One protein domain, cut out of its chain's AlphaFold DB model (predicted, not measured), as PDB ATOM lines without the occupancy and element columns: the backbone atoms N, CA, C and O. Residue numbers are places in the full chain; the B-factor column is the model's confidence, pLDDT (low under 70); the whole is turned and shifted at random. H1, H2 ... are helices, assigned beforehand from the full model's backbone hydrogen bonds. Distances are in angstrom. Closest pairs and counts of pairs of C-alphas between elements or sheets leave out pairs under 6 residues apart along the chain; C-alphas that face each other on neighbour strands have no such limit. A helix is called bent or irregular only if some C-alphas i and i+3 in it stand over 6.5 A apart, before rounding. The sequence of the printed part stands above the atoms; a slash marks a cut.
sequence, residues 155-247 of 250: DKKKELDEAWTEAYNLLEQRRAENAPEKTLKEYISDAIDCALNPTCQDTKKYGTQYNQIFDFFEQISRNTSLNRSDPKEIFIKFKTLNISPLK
ATOM      1  N   ASP A 155     252.614 197.789 346.942       97.25
ATOM      2  CA  ASP A 155     252.301 198.062 348.352       97.25
ATOM      3  C   ASP A 155     250.894 198.654 348.516       97.25
ATOM      4  O   ASP A 155     250.144 198.270 349.411       97.25
ATOM      5  N   LYS A 156     250.498 199.552 347.604       96.44
ATOM      6  CA  LYS A 156     249.151 200.138 347.586       96.44
ATOM      7  C   LYS A 156     248.105 199.124 347.165       96.44
ATOM      8  O   LYS A 156     247.023 199.114 347.739       96.44
ATOM      9  N   LYS A 157     248.434 198.240 346.223       96.19
ATOM     10  CA  LYS A 157     247.572 197.108 345.884       96.19
ATOM     11  C   LYS A 157     247.307 196.231 347.110       96.19
ATOM     12  O   LYS A 157     246.152 195.965 347.407       96.19
ATOM     13  N   LYS A 158     248.348 195.890 347.877       95.44
ATOM     14  CA  LYS A 158     248.209 195.109 349.112       95.44
ATOM     15  C   LYS A 158     247.339 195.815 350.158       95.44
ATOM     16  O   LYS A 158     246.453 195.186 350.723       95.44
ATOM     17  N   GLU A 159     247.543 197.117 350.380       95.94
ATOM     18  CA  GLU A 159     246.673 197.905 351.271       95.94
ATOM     19  C   GLU A 159     245.199 197.866 350.831       95.94
ATOM     20  O   GLU A 159     244.298 197.894 351.672       95.94
ATOM     21  N   LEU A 160     244.947 197.844 349.518       93.44
ATOM     22  CA  LEU A 160     243.598 197.761 348.972       93.44
ATOM     23  C   LEU A 160     243.000 196.364 349.157       93.44
ATOM     24  O   LEU A 160     241.864 196.254 349.608       93.44
ATOM     25  N   ASP A 161     243.770 195.314 348.878       93.50
ATOM     26  CA  ASP A 161     243.360 193.921 349.081       93.50
ATOM     27  C   ASP A 161     242.992 193.667 350.557       93.50
ATOM     28  O   ASP A 161     241.950 193.081 350.863       93.50
ATOM     29  N   GLU A 162     243.796 194.190 351.492       94.62
ATOM     30  CA  GLU A 162     243.511 194.145 352.932       94.62
ATOM     31  C   GLU A 162     242.196 194.869 353.271       94.62
ATOM     32  O   GLU A 162     241.356 194.322 353.987       94.62
ATOM     33  N   ALA A 163     241.964 196.062 352.711       93.00
ATOM     34  CA  ALA A 163     240.733 196.821 352.941       93.00
ATOM     35  C   ALA A 163     239.473 196.129 352.379       93.00
ATOM     36  O   ALA A 163     238.388 196.274 352.940       93.00
ATOM     37  N   TRP A 164     239.604 195.365 351.292       93.75
ATOM     38  CA  TRP A 164     238.488 194.668 350.641       93.75
ATOM     39  C   TRP A 164     238.246 193.255 351.182       93.75
ATOM     40  O   TRP A 164     237.244 192.632 350.824       93.75
ATOM     41  N   THR A 165     239.120 192.747 352.056       94.31
ATOM     42  CA  THR A 165     239.085 191.357 352.540       94.31
ATOM     43  C   THR A 165     237.736 190.984 353.166       94.31
ATOM     44  O   THR A 165     237.196 189.917 352.880       94.31
ATOM     45  N   GLU A 166     237.146 191.862 353.981       93.94
ATOM     46  CA  GLU A 166     235.842 191.593 354.608       93.94
ATOM     47  C   GLU A 166     234.718 191.489 353.564       93.94
ATOM     48  O   GLU A 166     233.927 190.548 353.603       93.94
ATOM     49  N   ALA A 167     234.682 192.401 352.584       93.38
ATOM     50  CA  ALA A 167     233.706 192.351 351.494       93.38
ATOM     51  C   ALA A 167     233.872 191.088 350.637       93.38
ATOM     52  O   ALA A 167     232.878 190.448 350.296       93.38
ATOM     53  N   TYR A 168     235.116 190.713 350.322       94.50
ATOM     54  CA  TYR A 168     235.425 189.491 349.581       94.50
ATOM     55  C   TYR A 168     234.891 188.251 350.304       94.50
ATOM     56  O   TYR A 168     234.170 187.457 349.706       94.50
ATOM     57  N   ASN A 169     235.162 188.128 351.607       94.75
ATOM     58  CA  ASN A 169     234.704 186.991 352.405       94.75
ATOM     59  C   ASN A 169     233.171 186.899 352.463       94.75
ATOM     60  O   ASN A 169     232.621 185.810 352.312       94.75
ATOM     61  N   LEU A 170     232.476 188.031 352.628       93.31
ATOM     62  CA  LEU A 170     231.009 188.078 352.630       93.31
ATOM     63  C   LEU A 170     230.420 187.664 351.271       93.31
ATOM     64  O   LEU A 170     229.448 186.910 351.211       93.31
ATOM     65  N   LEU A 171     231.010 188.135 350.171       94.12
ATOM     66  CA  LEU A 171     230.573 187.774 348.824       94.12
ATOM     67  C   LEU A 171     230.835 186.291 348.514       94.12
ATOM     68  O   LEU A 171     229.969 185.635 347.936       94.12
ATOM     69  N   GLU A 172     231.982 185.746 348.933       95.75
ATOM     70  CA  GLU A 172     232.300 184.318 348.788       95.75
ATOM     71  C   GLU A 172     231.380 183.422 349.608       95.75
ATOM     72  O   GLU A 172     230.927 182.394 349.103       95.75
ATOM     73  N   GLN A 173     231.065 183.809 350.846       93.00
ATOM     74  CA  GLN A 173     230.104 183.079 351.667       93.00
ATOM     75  C   GLN A 173     228.748 183.001 350.954       93.00
ATOM     76  O   GLN A 173     228.212 181.912 350.753       93.00
ATOM     77  N   ARG A 174     228.232 184.143 350.484       91.19
ATOM     78  CA  ARG A 174     226.950 184.205 349.766       91.19
ATOM     79  C   ARG A 174     226.965 183.370 348.490       91.19
ATOM     80  O   ARG A 174     226.000 182.657 348.218       91.19
ATOM     81  N   ARG A 175     228.052 183.435 347.716       94.56
ATOM     82  CA  ARG A 175     228.244 182.586 346.534       94.56
ATOM     83  C   ARG A 175     228.192 181.109 346.914       94.56
ATOM     84  O   ARG A 175     227.489 180.355 346.256       94.56
ATOM     85  N   ALA A 176     228.906 180.690 347.956       94.81
ATOM     86  CA  ALA A 176     228.942 179.293 348.382       94.81
ATOM     87  C   ALA A 176     227.558 178.766 348.805       94.81
ATOM     88  O   ALA A 176     227.240 177.614 348.521       94.81
ATOM     89  N   GLU A 177     226.730 179.602 349.432       91.81
ATOM     90  CA  GLU A 177     225.372 179.244 349.860       91.81
ATOM     91  C   GLU A 177     224.369 179.193 348.691       91.81
ATOM     92  O   GLU A 177     223.518 178.307 348.645       91.81
ATOM     93  N   ASN A 178     224.471 180.118 347.729       91.31
ATOM     94  CA  ASN A 178     223.427 180.352 346.717       91.31
ATOM     95  C   ASN A 178     223.797 179.893 345.292       91.31
ATOM     96  O   ASN A 178     222.932 179.765 344.415       91.31
ATOM     97  N   ALA A 179     225.088 179.715 345.022       93.62
ATOM     98  CA  ALA A 179     225.649 179.340 343.726       93.62
ATOM     99  C   ALA A 179     227.004 178.614 343.878       93.62
ATOM    100  O   ALA A 179     228.006 179.068 343.305       93.62
ATOM    101  N   PRO A 180     227.091 177.521 344.663       95.62
ATOM    102  CA  PRO A 180     228.357 176.829 344.907       95.62
ATOM    103  C   PRO A 180     229.047 176.367 343.618       95.62
ATOM    104  O   PRO A 180     230.274 176.272 343.591       95.62
ATOM    105  N   GLU A 181     228.269 176.119 342.562       96.50
ATOM    106  CA  GLU A 181     228.717 175.713 341.232       96.50
ATOM    107  C   GLU A 181     229.419 176.818 340.429       96.50
ATOM    108  O   GLU A 181     230.115 176.508 339.464       96.50
ATOM    109  N   LYS A 182     229.245 178.093 340.803       96.12
ATOM    110  CA  LYS A 182     229.797 179.249 340.080       96.12
ATOM    111  C   LYS A 182     231.072 179.758 340.729       96.12
ATOM    112  O   LYS A 182     231.230 179.693 341.949       96.12
ATOM    113  N   THR A 183     231.956 180.352 339.936       98.06
ATOM    114  CA  THR A 183     233.040 181.188 340.469       98.06
ATOM    115  C   THR A 183     232.479 182.487 341.053       98.06
ATOM    116  O   THR A 183     231.381 182.920 340.699       98.06
ATOM    117  N   LEU A 184     233.230 183.154 341.937       96.38
ATOM    118  CA  LEU A 184     232.777 184.431 342.501       96.38
ATOM    119  C   LEU A 184     232.560 185.498 341.433       96.38
ATOM    120  O   LEU A 184     231.588 186.245 341.496       96.38
ATOM    121  N   LYS A 185     233.447 185.541 340.436       97.12
ATOM    122  CA  LYS A 185     233.331 186.465 339.312       97.12
ATOM    123  C   LYS A 185     232.005 186.269 338.576       97.12
ATOM    124  O   LYS A 185     231.297 187.244 338.365       97.12
ATOM    125  N   GLU A 186     231.672 185.030 338.216       96.88
ATOM    126  CA  GLU A 186     230.410 184.710 337.535       96.88
ATOM    127  C   GLU A 186     229.208 185.066 338.405       96.88
ATOM    128  O   GLU A 186     228.284 185.711 337.934       96.88
ATOM    129  N   TYR A 187     229.248 184.730 339.694       95.50
ATOM    130  CA  TYR A 187     228.164 185.045 340.619       95.50
ATOM    131  C   TYR A 187     227.907 186.554 340.757       95.50
ATOM    132  O   TYR A 187     226.753 186.979 340.732       95.50
ATOM    133  N   ILE A 188     228.966 187.368 340.855       95.38
ATOM    134  CA  ILE A 188     228.857 188.835 340.875       95.38
ATOM    135  C   ILE A 188     228.336 189.361 339.532       95.38
ATOM    136  O   ILE A 188     227.452 190.217 339.521       95.38
ATOM    137  N   SER A 189     228.860 188.859 338.410       95.25
ATOM    138  CA  SER A 189     228.406 189.254 337.072       95.25
ATOM    139  C   SER A 189     226.925 188.947 336.871       95.25
ATOM    140  O   SER A 189     226.175 189.846 336.505       95.25
ATOM    141  N   ASP A 190     226.482 187.739 337.215       93.25
ATOM    142  CA  ASP A 190     225.078 187.354 337.109       93.25
ATOM    143  C   ASP A 190     224.182 188.218 338.001       93.25
ATOM    144  O   ASP A 190     223.069 188.556 337.609       93.25
ATOM    145  N   ALA A 191     224.657 188.600 339.193       93.12
ATOM    146  CA  ALA A 191     223.928 189.518 340.056       93.12
ATOM    147  C   ALA A 191     223.732 190.876 339.366       93.12
ATOM    148  O   ALA A 191     222.621 191.403 339.348       93.12
ATOM    149  N   ILE A 192     224.781 191.440 338.770       93.94
ATOM    150  CA  ILE A 192     224.700 192.730 338.075       93.94
ATOM    151  C   ILE A 192     223.789 192.627 336.845       93.94
ATOM    152  O   ILE A 192     222.889 193.451 336.683       93.94
ATOM    153  N   ASP A 193     223.960 191.590 336.024       93.50
ATOM    154  CA  ASP A 193     223.153 191.365 334.821       93.50
ATOM    155  C   ASP A 193     221.673 191.153 335.166       93.50
ATOM    156  O   ASP A 193     220.787 191.710 334.515       93.50
ATOM    157  N   CYS A 194     221.391 190.409 336.238       91.69
ATOM    158  CA  CYS A 194     220.045 190.214 336.763       91.69
ATOM    159  C   CYS A 194     219.397 191.540 337.189       91.69
ATOM    160  O   CYS A 194     218.236 191.774 336.866       91.69
ATOM    161  N   ALA A 195     220.128 192.429 337.871       90.31
ATOM    162  CA  ALA A 195     219.596 193.727 338.300       90.31
ATOM    163  C   ALA A 195     219.290 194.673 337.126       90.31
ATOM    164  O   ALA A 195     218.349 195.463 337.197       90.31
ATOM    165  N   LEU A 196     220.064 194.585 336.042       89.06
ATOM    166  CA  LEU A 196     219.866 195.390 334.833       89.06
ATOM    167  C   LEU A 196     218.807 194.806 333.887       89.06
ATOM    168  O   LEU A 196     218.376 195.487 332.954       89.06
ATOM    169  N   ASN A 197     218.373 193.566 334.118       89.38
ATOM    170  CA  ASN A 197     217.373 192.885 333.311       89.38
ATOM    171  C   ASN A 197     215.999 192.874 334.017       89.38
ATOM    172  O   ASN A 197     215.814 192.128 334.980       89.38
ATOM    173  N   PRO A 198     214.981 193.588 333.491       83.19
ATOM    174  CA  PRO A 198     213.638 193.639 334.084       83.19
ATOM    175  C   PRO A 198     212.935 192.281 334.228       83.19
ATOM    176  O   PRO A 198     211.929 192.180 334.924       83.19
ATOM    177  N   THR A 199     213.419 191.248 333.536       84.62
ATOM    178  CA  THR A 199     212.825 189.903 333.532       84.62
ATOM    179  C   THR A 199     213.447 188.947 334.551       84.62
ATOM    180  O   THR A 199     212.970 187.820 334.684       84.62
ATOM    181  N   CYS A 200     214.488 189.361 335.282       84.06
ATOM    182  CA  CYS A 200     215.123 188.497 336.271       84.06
ATOM    183  C   CYS A 200     214.214 188.271 337.493       84.06
ATOM    184  O   CYS A 200     213.812 189.220 338.164       84.06
ATOM    185  N   GLN A 201     213.907 187.007 337.799       72.00
ATOM    186  CA  GLN A 201     213.011 186.623 338.904       72.00
ATOM    187  C   GLN A 201     213.755 186.180 340.178       72.00
ATOM    188  O   GLN A 201     213.153 186.119 341.248       72.00
ATOM    189  N   ASP A 202     215.065 185.923 340.089       68.69
ATOM    190  CA  ASP A 202     215.883 185.319 341.153       68.69
ATOM    191  C   ASP A 202     216.649 186.349 342.004       68.69
ATOM    192  O   ASP A 202     217.776 186.120 342.437       68.69
ATOM    193  N   THR A 203     216.049 187.502 342.312       68.25
ATOM    194  CA  THR A 203     216.712 188.516 343.162       68.25
ATOM    195  C   THR A 203     217.034 188.000 344.567       68.25
ATOM    196  O   THR A 203     218.015 188.446 345.159       68.25
ATOM    197  N   LYS A 204     216.284 186.996 345.051       79.31
ATOM    198  CA  LYS A 204     216.536 186.286 346.317       79.31
ATOM    199  C   LYS A 204     217.882 185.559 346.357       79.31
ATOM    200  O   LYS A 204     218.400 185.292 347.433       79.31
ATOM    201  N   LYS A 205     218.455 185.247 345.190       85.94
ATOM    202  CA  LYS A 205     219.785 184.642 345.065       85.94
ATOM    203  C   LYS A 205     220.898 185.645 345.376       85.94
ATOM    204  O   LYS A 205     221.988 185.226 345.723       85.94
ATOM    205  N   TYR A 206     220.634 186.952 345.269       89.62
ATOM    206  CA  TYR A 206     221.641 188.021 345.371       89.62
ATOM    207  C   TYR A 206     221.368 189.036 346.496       89.62
ATOM    208  O   TYR A 206     222.114 190.005 346.660       89.62
ATOM    209  N   GLY A 207     220.307 188.826 347.273       85.50
ATOM    210  CA  GLY A 207     219.951 189.586 348.466       85.50
ATOM    211  C   GLY A 207     218.611 189.136 349.042       85.50
ATOM    212  O   GLY A 207     217.950 188.266 348.486       85.50
ATOM    213  N   THR A 208     218.185 189.741 350.146       79.75
ATOM    214  CA  THR A 208     216.929 189.368 350.820       79.75
ATOM    215  C   THR A 208     215.695 189.981 350.153       79.75
ATOM    216  O   THR A 208     214.773 189.277 349.739       79.75
ATOM    217  N   GLN A 209     215.673 191.311 350.049       75.81
ATOM    218  CA  GLN A 209     214.556 192.089 349.495       75.81
ATOM    219  C   GLN A 209     214.852 192.638 348.096       75.81
ATOM    220  O   GLN A 209     213.948 192.809 347.282       75.81
ATOM    221  N   TYR A 210     216.120 192.917 347.820       83.56
ATOM    222  CA  TYR A 210     216.624 193.444 346.559       83.56
ATOM    223  C   TYR A 210     218.023 192.881 346.316       83.56
ATOM    224  O   TYR A 210     218.602 192.238 347.187       83.56
ATOM    225  N   ASN A 211     218.576 193.119 345.131       90.31
ATOM    226  CA  ASN A 211     219.913 192.658 344.781       90.31
ATOM    227  C   ASN A 211     220.987 193.476 345.525       90.31
ATOM    228  O   ASN A 211     221.415 194.533 345.061       90.31
ATOM    229  N   GLN A 212     221.401 192.993 346.697       90.06
ATOM    230  CA  GLN A 212     222.360 193.672 347.574       90.06
ATOM    231  C   GLN A 212     223.779 193.683 346.991       90.06
ATOM    232  O   GLN A 212     224.565 194.575 347.301       90.06
ATOM    233  N   ILE A 213     224.112 192.713 346.132       92.19
ATOM    234  CA  ILE A 213     225.385 192.707 345.399       92.19
ATOM    235  C   ILE A 213     225.418 193.874 344.408       92.19
ATOM    236  O   ILE A 213     226.388 194.627 344.389       92.19
ATOM    237  N   PHE A 214     224.354 194.066 343.624       91.75
ATOM    238  CA  PHE A 214     224.246 195.203 342.712       91.75
ATOM    239  C   PHE A 214     224.287 196.541 343.461       91.75
ATOM    240  O   PHE A 214     225.068 197.411 343.084       91.75
ATOM    241  N   ASP A 215     223.515 196.681 344.544       89.62
ATOM    242  CA  ASP A 215     223.501 197.903 345.360       89.62
ATOM    243  C   ASP A 215     224.893 198.238 345.923       89.62
ATOM    244  O   ASP A 215     225.344 199.381 345.837       89.62
ATOM    245  N   PHE A 216     225.633 197.232 346.402       91.38
ATOM    246  CA  PHE A 216     227.016 197.412 346.845       91.38
ATOM    247  C   PHE A 216     227.901 198.020 345.744       91.38
ATOM    248  O   PHE A 216     228.528 199.059 345.961       91.38
ATOM    249  N   PHE A 217     227.931 197.430 344.545       90.88
ATOM    250  CA  PHE A 217     228.757 197.944 343.444       90.88
ATOM    251  C   PHE A 217     228.259 199.291 342.899       90.88
ATOM    252  O   PHE A 217     229.074 200.141 342.523       90.88
ATOM    253  N   GLU A 218     226.949 199.535 342.903       88.62
ATOM    254  CA  GLU A 218     226.375 200.822 342.516       88.62
ATOM    255  C   GLU A 218     226.817 201.939 343.475       88.62
ATOM    256  O   GLU A 218     227.257 203.004 343.029       88.62
ATOM    257  N   GLN A 219     226.773 201.694 344.788       87.25
ATOM    258  CA  GLN A 219     227.240 202.654 345.790       87.25
ATOM    259  C   GLN A 219     228.731 202.958 345.638       87.25
ATOM    260  O   GLN A 219     229.129 204.125 345.699       87.25
ATOM    261  N   ILE A 220     229.559 201.941 345.381       86.69
ATOM    262  CA  ILE A 220     230.984 202.131 345.081       86.69
ATOM    263  C   ILE A 220     231.154 203.041 343.861       86.69
ATOM    264  O   ILE A 220     231.892 204.029 343.916       86.69
ATOM    265  N   SER A 221     230.451 202.748 342.766       85.00
ATOM    266  CA  SER A 221     230.519 203.550 341.544       85.00
ATOM    267  C   SER A 221     230.110 205.010 341.782       85.00
ATOM    268  O   SER A 221     230.776 205.930 341.306       85.00
ATOM    269  N   ARG A 222     229.034 205.254 342.540       83.06
ATOM    270  CA  ARG A 222     228.558 206.614 342.855       83.06
ATOM    271  C   ARG A 222     229.536 207.384 343.750       83.06
ATOM    272  O   ARG A 222     229.850 208.542 343.466       83.06
ATOM    273  N   ASN A 223     230.061 206.746 344.795       82.06
ATOM    274  CA  ASN A 223     230.892 207.406 345.810       82.06
ATOM    275  C   ASN A 223     232.329 207.680 345.339       82.06
ATOM    276  O   ASN A 223     232.956 208.650 345.768       82.06
ATOM    277  N   THR A 224     232.856 206.859 344.429       78.75
ATOM    278  CA  THR A 224     234.216 207.018 343.884       78.75
ATOM    279  C   THR A 224     234.358 208.239 342.971       78.75
ATOM    280  O   THR A 224     235.429 208.841 342.930       78.75
ATOM    281  N   SER A 225     233.275 208.692 342.327       70.56
ATOM    282  CA  SER A 225     233.234 209.873 341.440       70.56
ATOM    283  C   SER A 225     234.395 209.918 340.436       70.56
ATOM    284  O   SER A 225     235.200 210.848 340.431       70.56
ATOM    285  N   LEU A 226     234.463 208.927 339.549       73.75
ATOM    286  CA  LEU A 226     235.547 208.731 338.576       73.75
ATOM    287  C   LEU A 226     235.676 209.826 337.496       73.75
ATOM    288  O   LEU A 226     236.470 209.676 336.579       73.75
ATOM    289  N   ASN A 227     234.936 210.935 337.558       65.62
ATOM    290  CA  ASN A 227     234.892 211.925 336.474       65.62
ATOM    291  C   ASN A 227     236.127 212.845 336.415       65.62
ATOM    292  O   ASN A 227     236.361 213.446 335.366       65.62
ATOM    293  N   ARG A 228     236.888 213.014 337.512       63.16
ATOM    294  CA  ARG A 228     238.014 213.979 337.600       63.16
ATOM    295  C   ARG A 228     239.139 213.598 338.576       63.16
ATOM    296  O   ARG A 228     239.906 214.472 338.965       63.16
ATOM    297  N   SER A 229     239.208 212.351 339.027       68.94
ATOM    298  CA  SER A 229     240.020 212.021 340.203       68.94
ATOM    299  C   SER A 229     241.410 211.498 339.851       68.94
ATOM    300  O   SER A 229     241.550 210.584 339.041       68.94
ATOM    301  N   ASP A 230     242.424 212.063 340.511       87.69
ATOM    302  CA  ASP A 230     243.779 211.504 340.592       87.69
ATOM    303  C   ASP A 230     243.679 210.036 341.062       87.69
ATOM    304  O   ASP A 230     242.935 209.761 342.011       87.69
ATOM    305  N   PRO A 231     244.411 209.078 340.454       91.38
ATOM    306  CA  PRO A 231     244.497 207.702 340.942       91.38
ATOM    307  C   PRO A 231     244.670 207.561 342.463       91.38
ATOM    308  O   PRO A 231     244.107 206.646 343.065       91.38
ATOM    309  N   LYS A 232     245.386 208.485 343.118       91.38
ATOM    310  CA  LYS A 232     245.539 208.499 344.583       91.38
ATOM    311  C   LYS A 232     244.248 208.842 345.326       91.38
ATOM    312  O   LYS A 232     243.990 208.285 346.390       91.38
ATOM    313  N   GLU A 233     243.429 209.744 344.793       89.56
ATOM    314  CA  GLU A 233     242.114 210.055 345.365       89.56
ATOM    315  C   GLU A 233     241.156 208.876 345.194       89.56
ATOM    316  O   GLU A 233     240.447 208.514 346.134       89.56
ATOM    317  N   ILE A 234     241.172 208.244 344.014       90.06
ATOM    318  CA  ILE A 234     240.393 207.030 343.735       90.06
ATOM    319  C   ILE A 234     240.781 205.925 344.723       90.06
ATOM    320  O   ILE A 234     239.907 205.303 345.326       90.06
ATOM    321  N   PHE A 235     242.083 205.740 344.962       92.19
ATOM    322  CA  PHE A 235     242.601 204.803 345.958       92.19
ATOM    323  C   PHE A 235     242.032 205.058 347.359       92.19
ATOM    324  O   PHE A 235     241.535 204.126 347.985       92.19
ATOM    325  N   ILE A 236     242.071 206.304 347.848       90.94
ATOM    326  CA  ILE A 236     241.548 206.647 349.182       90.94
ATOM    327  C   ILE A 236     240.070 206.259 349.287       90.94
ATOM    328  O   ILE A 236     239.676 205.626 350.264       90.94
ATOM    329  N   LYS A 237     239.270 206.567 348.260       89.69
ATOM    330  CA  LYS A 237     237.839 206.236 348.239       89.69
ATOM    331  C   LYS A 237     237.581 204.731 348.203       89.69
ATOM    332  O   LYS A 237     236.719 204.253 348.935       89.69
ATOM    333  N   PHE A 238     238.332 203.976 347.397       90.12
ATOM    334  CA  PHE A 238     238.241 202.513 347.388       90.12
ATOM    335  C   PHE A 238     238.797 201.861 348.660       90.12
ATOM    336  O   PHE A 238     238.468 200.714 348.938       90.12
ATOM    337  N   LYS A 239     239.625 202.551 349.445       90.38
ATOM    338  CA  LYS A 239     240.094 202.051 350.743       90.38
ATOM    339  C   LYS A 239     239.043 202.231 351.843       90.38
ATOM    340  O   LYS A 239     238.992 201.438 352.775       90.38
ATOM    341  N   THR A 240     238.196 203.253 351.746       87.19
ATOM    342  CA  THR A 240     237.173 203.593 352.753       87.19
ATOM    343  C   THR A 240     235.770 203.146 352.339       87.19
ATOM    344  O   THR A 240     234.808 203.907 352.470       87.19
ATOM    345  N   LEU A 241     235.637 201.945 351.778       83.19
ATOM    346  CA  LEU A 241     234.361 201.480 351.239       83.19
ATOM    347  C   LEU A 241     233.332 201.221 352.328       83.19
ATOM    348  O   LEU A 241     233.608 200.594 353.349       83.19
ATOM    349  N   ASN A 242     232.103 201.643 352.050       87.25
ATOM    350  CA  ASN A 242     230.964 201.248 352.852       87.25
ATOM    351  C   ASN A 242     230.513 199.840 352.448       87.25
ATOM    352  O   ASN A 242     229.853 199.661 351.428       87.25
ATOM    353  N   ILE A 243     230.850 198.851 353.269       89.00
ATOM    354  CA  ILE A 243     230.462 197.449 353.061       89.00
ATOM    355  C   ILE A 243     229.155 197.075 353.777       89.00
ATOM    356  O   ILE A 243     228.766 195.913 353.759       89.00
ATOM    357  N   SER A 244     228.461 198.037 354.398       87.38
ATOM    358  CA  SER A 244     227.183 197.798 355.092       87.38
ATOM    359  C   SER A 244     226.133 197.064 354.242       87.38
ATOM    360  O   SER A 244     225.502 196.166 354.790       87.38
ATOM    361  N   PRO A 245     225.990 197.315 352.919       85.75
ATOM    362  CA  PRO A 245     225.046 196.559 352.080       85.75
ATOM    363  C   PRO A 245     225.311 195.044 352.039       85.75
ATOM    364  O   PRO A 245     224.420 194.243 351.754       85.75
ATOM    365  N   LEU A 246     226.548 194.629 352.328       86.94
ATOM    366  CA  LEU A 246     226.942 193.224 352.393       86.94
ATOM    367  C   LEU A 246     226.813 192.618 353.800       86.94
ATOM    368  O   LEU A 246     226.945 191.405 353.936       86.94
ATOM    369  N   LYS A 247     226.575 193.433 354.837       83.38
ATOM    370  CA  LYS A 247     226.555 193.002 356.246       83.38
ATOM    371  C   LYS A 247     225.193 192.554 356.752       83.38
ATOM    372  O   LYS A 247     225.136 191.902 357.790       83.38
TER     373      LYS A 247
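What this domain is: This is residues 155 to 247 of the 250 residues of the protein "Mlp lipoprotein family protein" of Borrelia crocidurae DOU (UniProt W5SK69). A long bent helix, H1, runs along one side of an elongated body, and H3 and H4 make the other side. H2 crosses between H1 and H3 at one end, H4 meets H1 towards the other, and short H5 folds back to pack on both H1 and H3. The printed part has 93 residues with five named helices, H1 to H5 in chain order, and no named strand: all helix. It is compact, with a radius of gyration of the C-alphas of 14.2 A and spans of 39 by 25 by 20 A.

Where its parts are: H1, residues 155 to 178, starts at C-alpha 155 (252.301, 198.062, 348.352). By its hydrogen bonds it was assigned as one helix, but it is bent: C-alphas 163 and 166 are 7.4 A apart. Its arms are H1a, residues 155 to 163, 12.5 A, and H1b, residues 166 to 178, 18.5 A, at a steep tilt of 53 degrees. H2 is residues 184 to 196, 18.6 A; H3 residues 212 to 224, 18.2 A; H4 residues 231 to 239, 12.1 A; H5 residues 244 to 247, ending at C-alpha 247 (226.555, 193.002, 356.246).

How they stand to each other: H1b, with residues 171 to 175 alone, touches H2, about perpendicular at 80 degrees; the closest C-alphas, Glu 172 and Leu 184, are 6.3 A apart. H1a touches H4 at a shallow tilt of 26 degrees, the same way, closest at C-alphas 163 and 239, 5.7 A. H3, with residues 213 to 214 alone, touches H2 at 85 degrees, about perpendicular, closest at C-alphas 214 and 192, 5.3 A. H3 and H4 form a helical hairpin. Every O i to N i+4 pair is within hydrogen-bond range in H1a, H1b, H2, H3 and H4; H5 is too short for one.

The domain as a whole: The C-alphas farthest apart, Asp 155 and Thr 199, are 42.9 A apart. The printed part has no cut; the link from H2 to H3, 15 residues, is long. Residues 202 to 203 and 227 to 229 have pLDDT under 70.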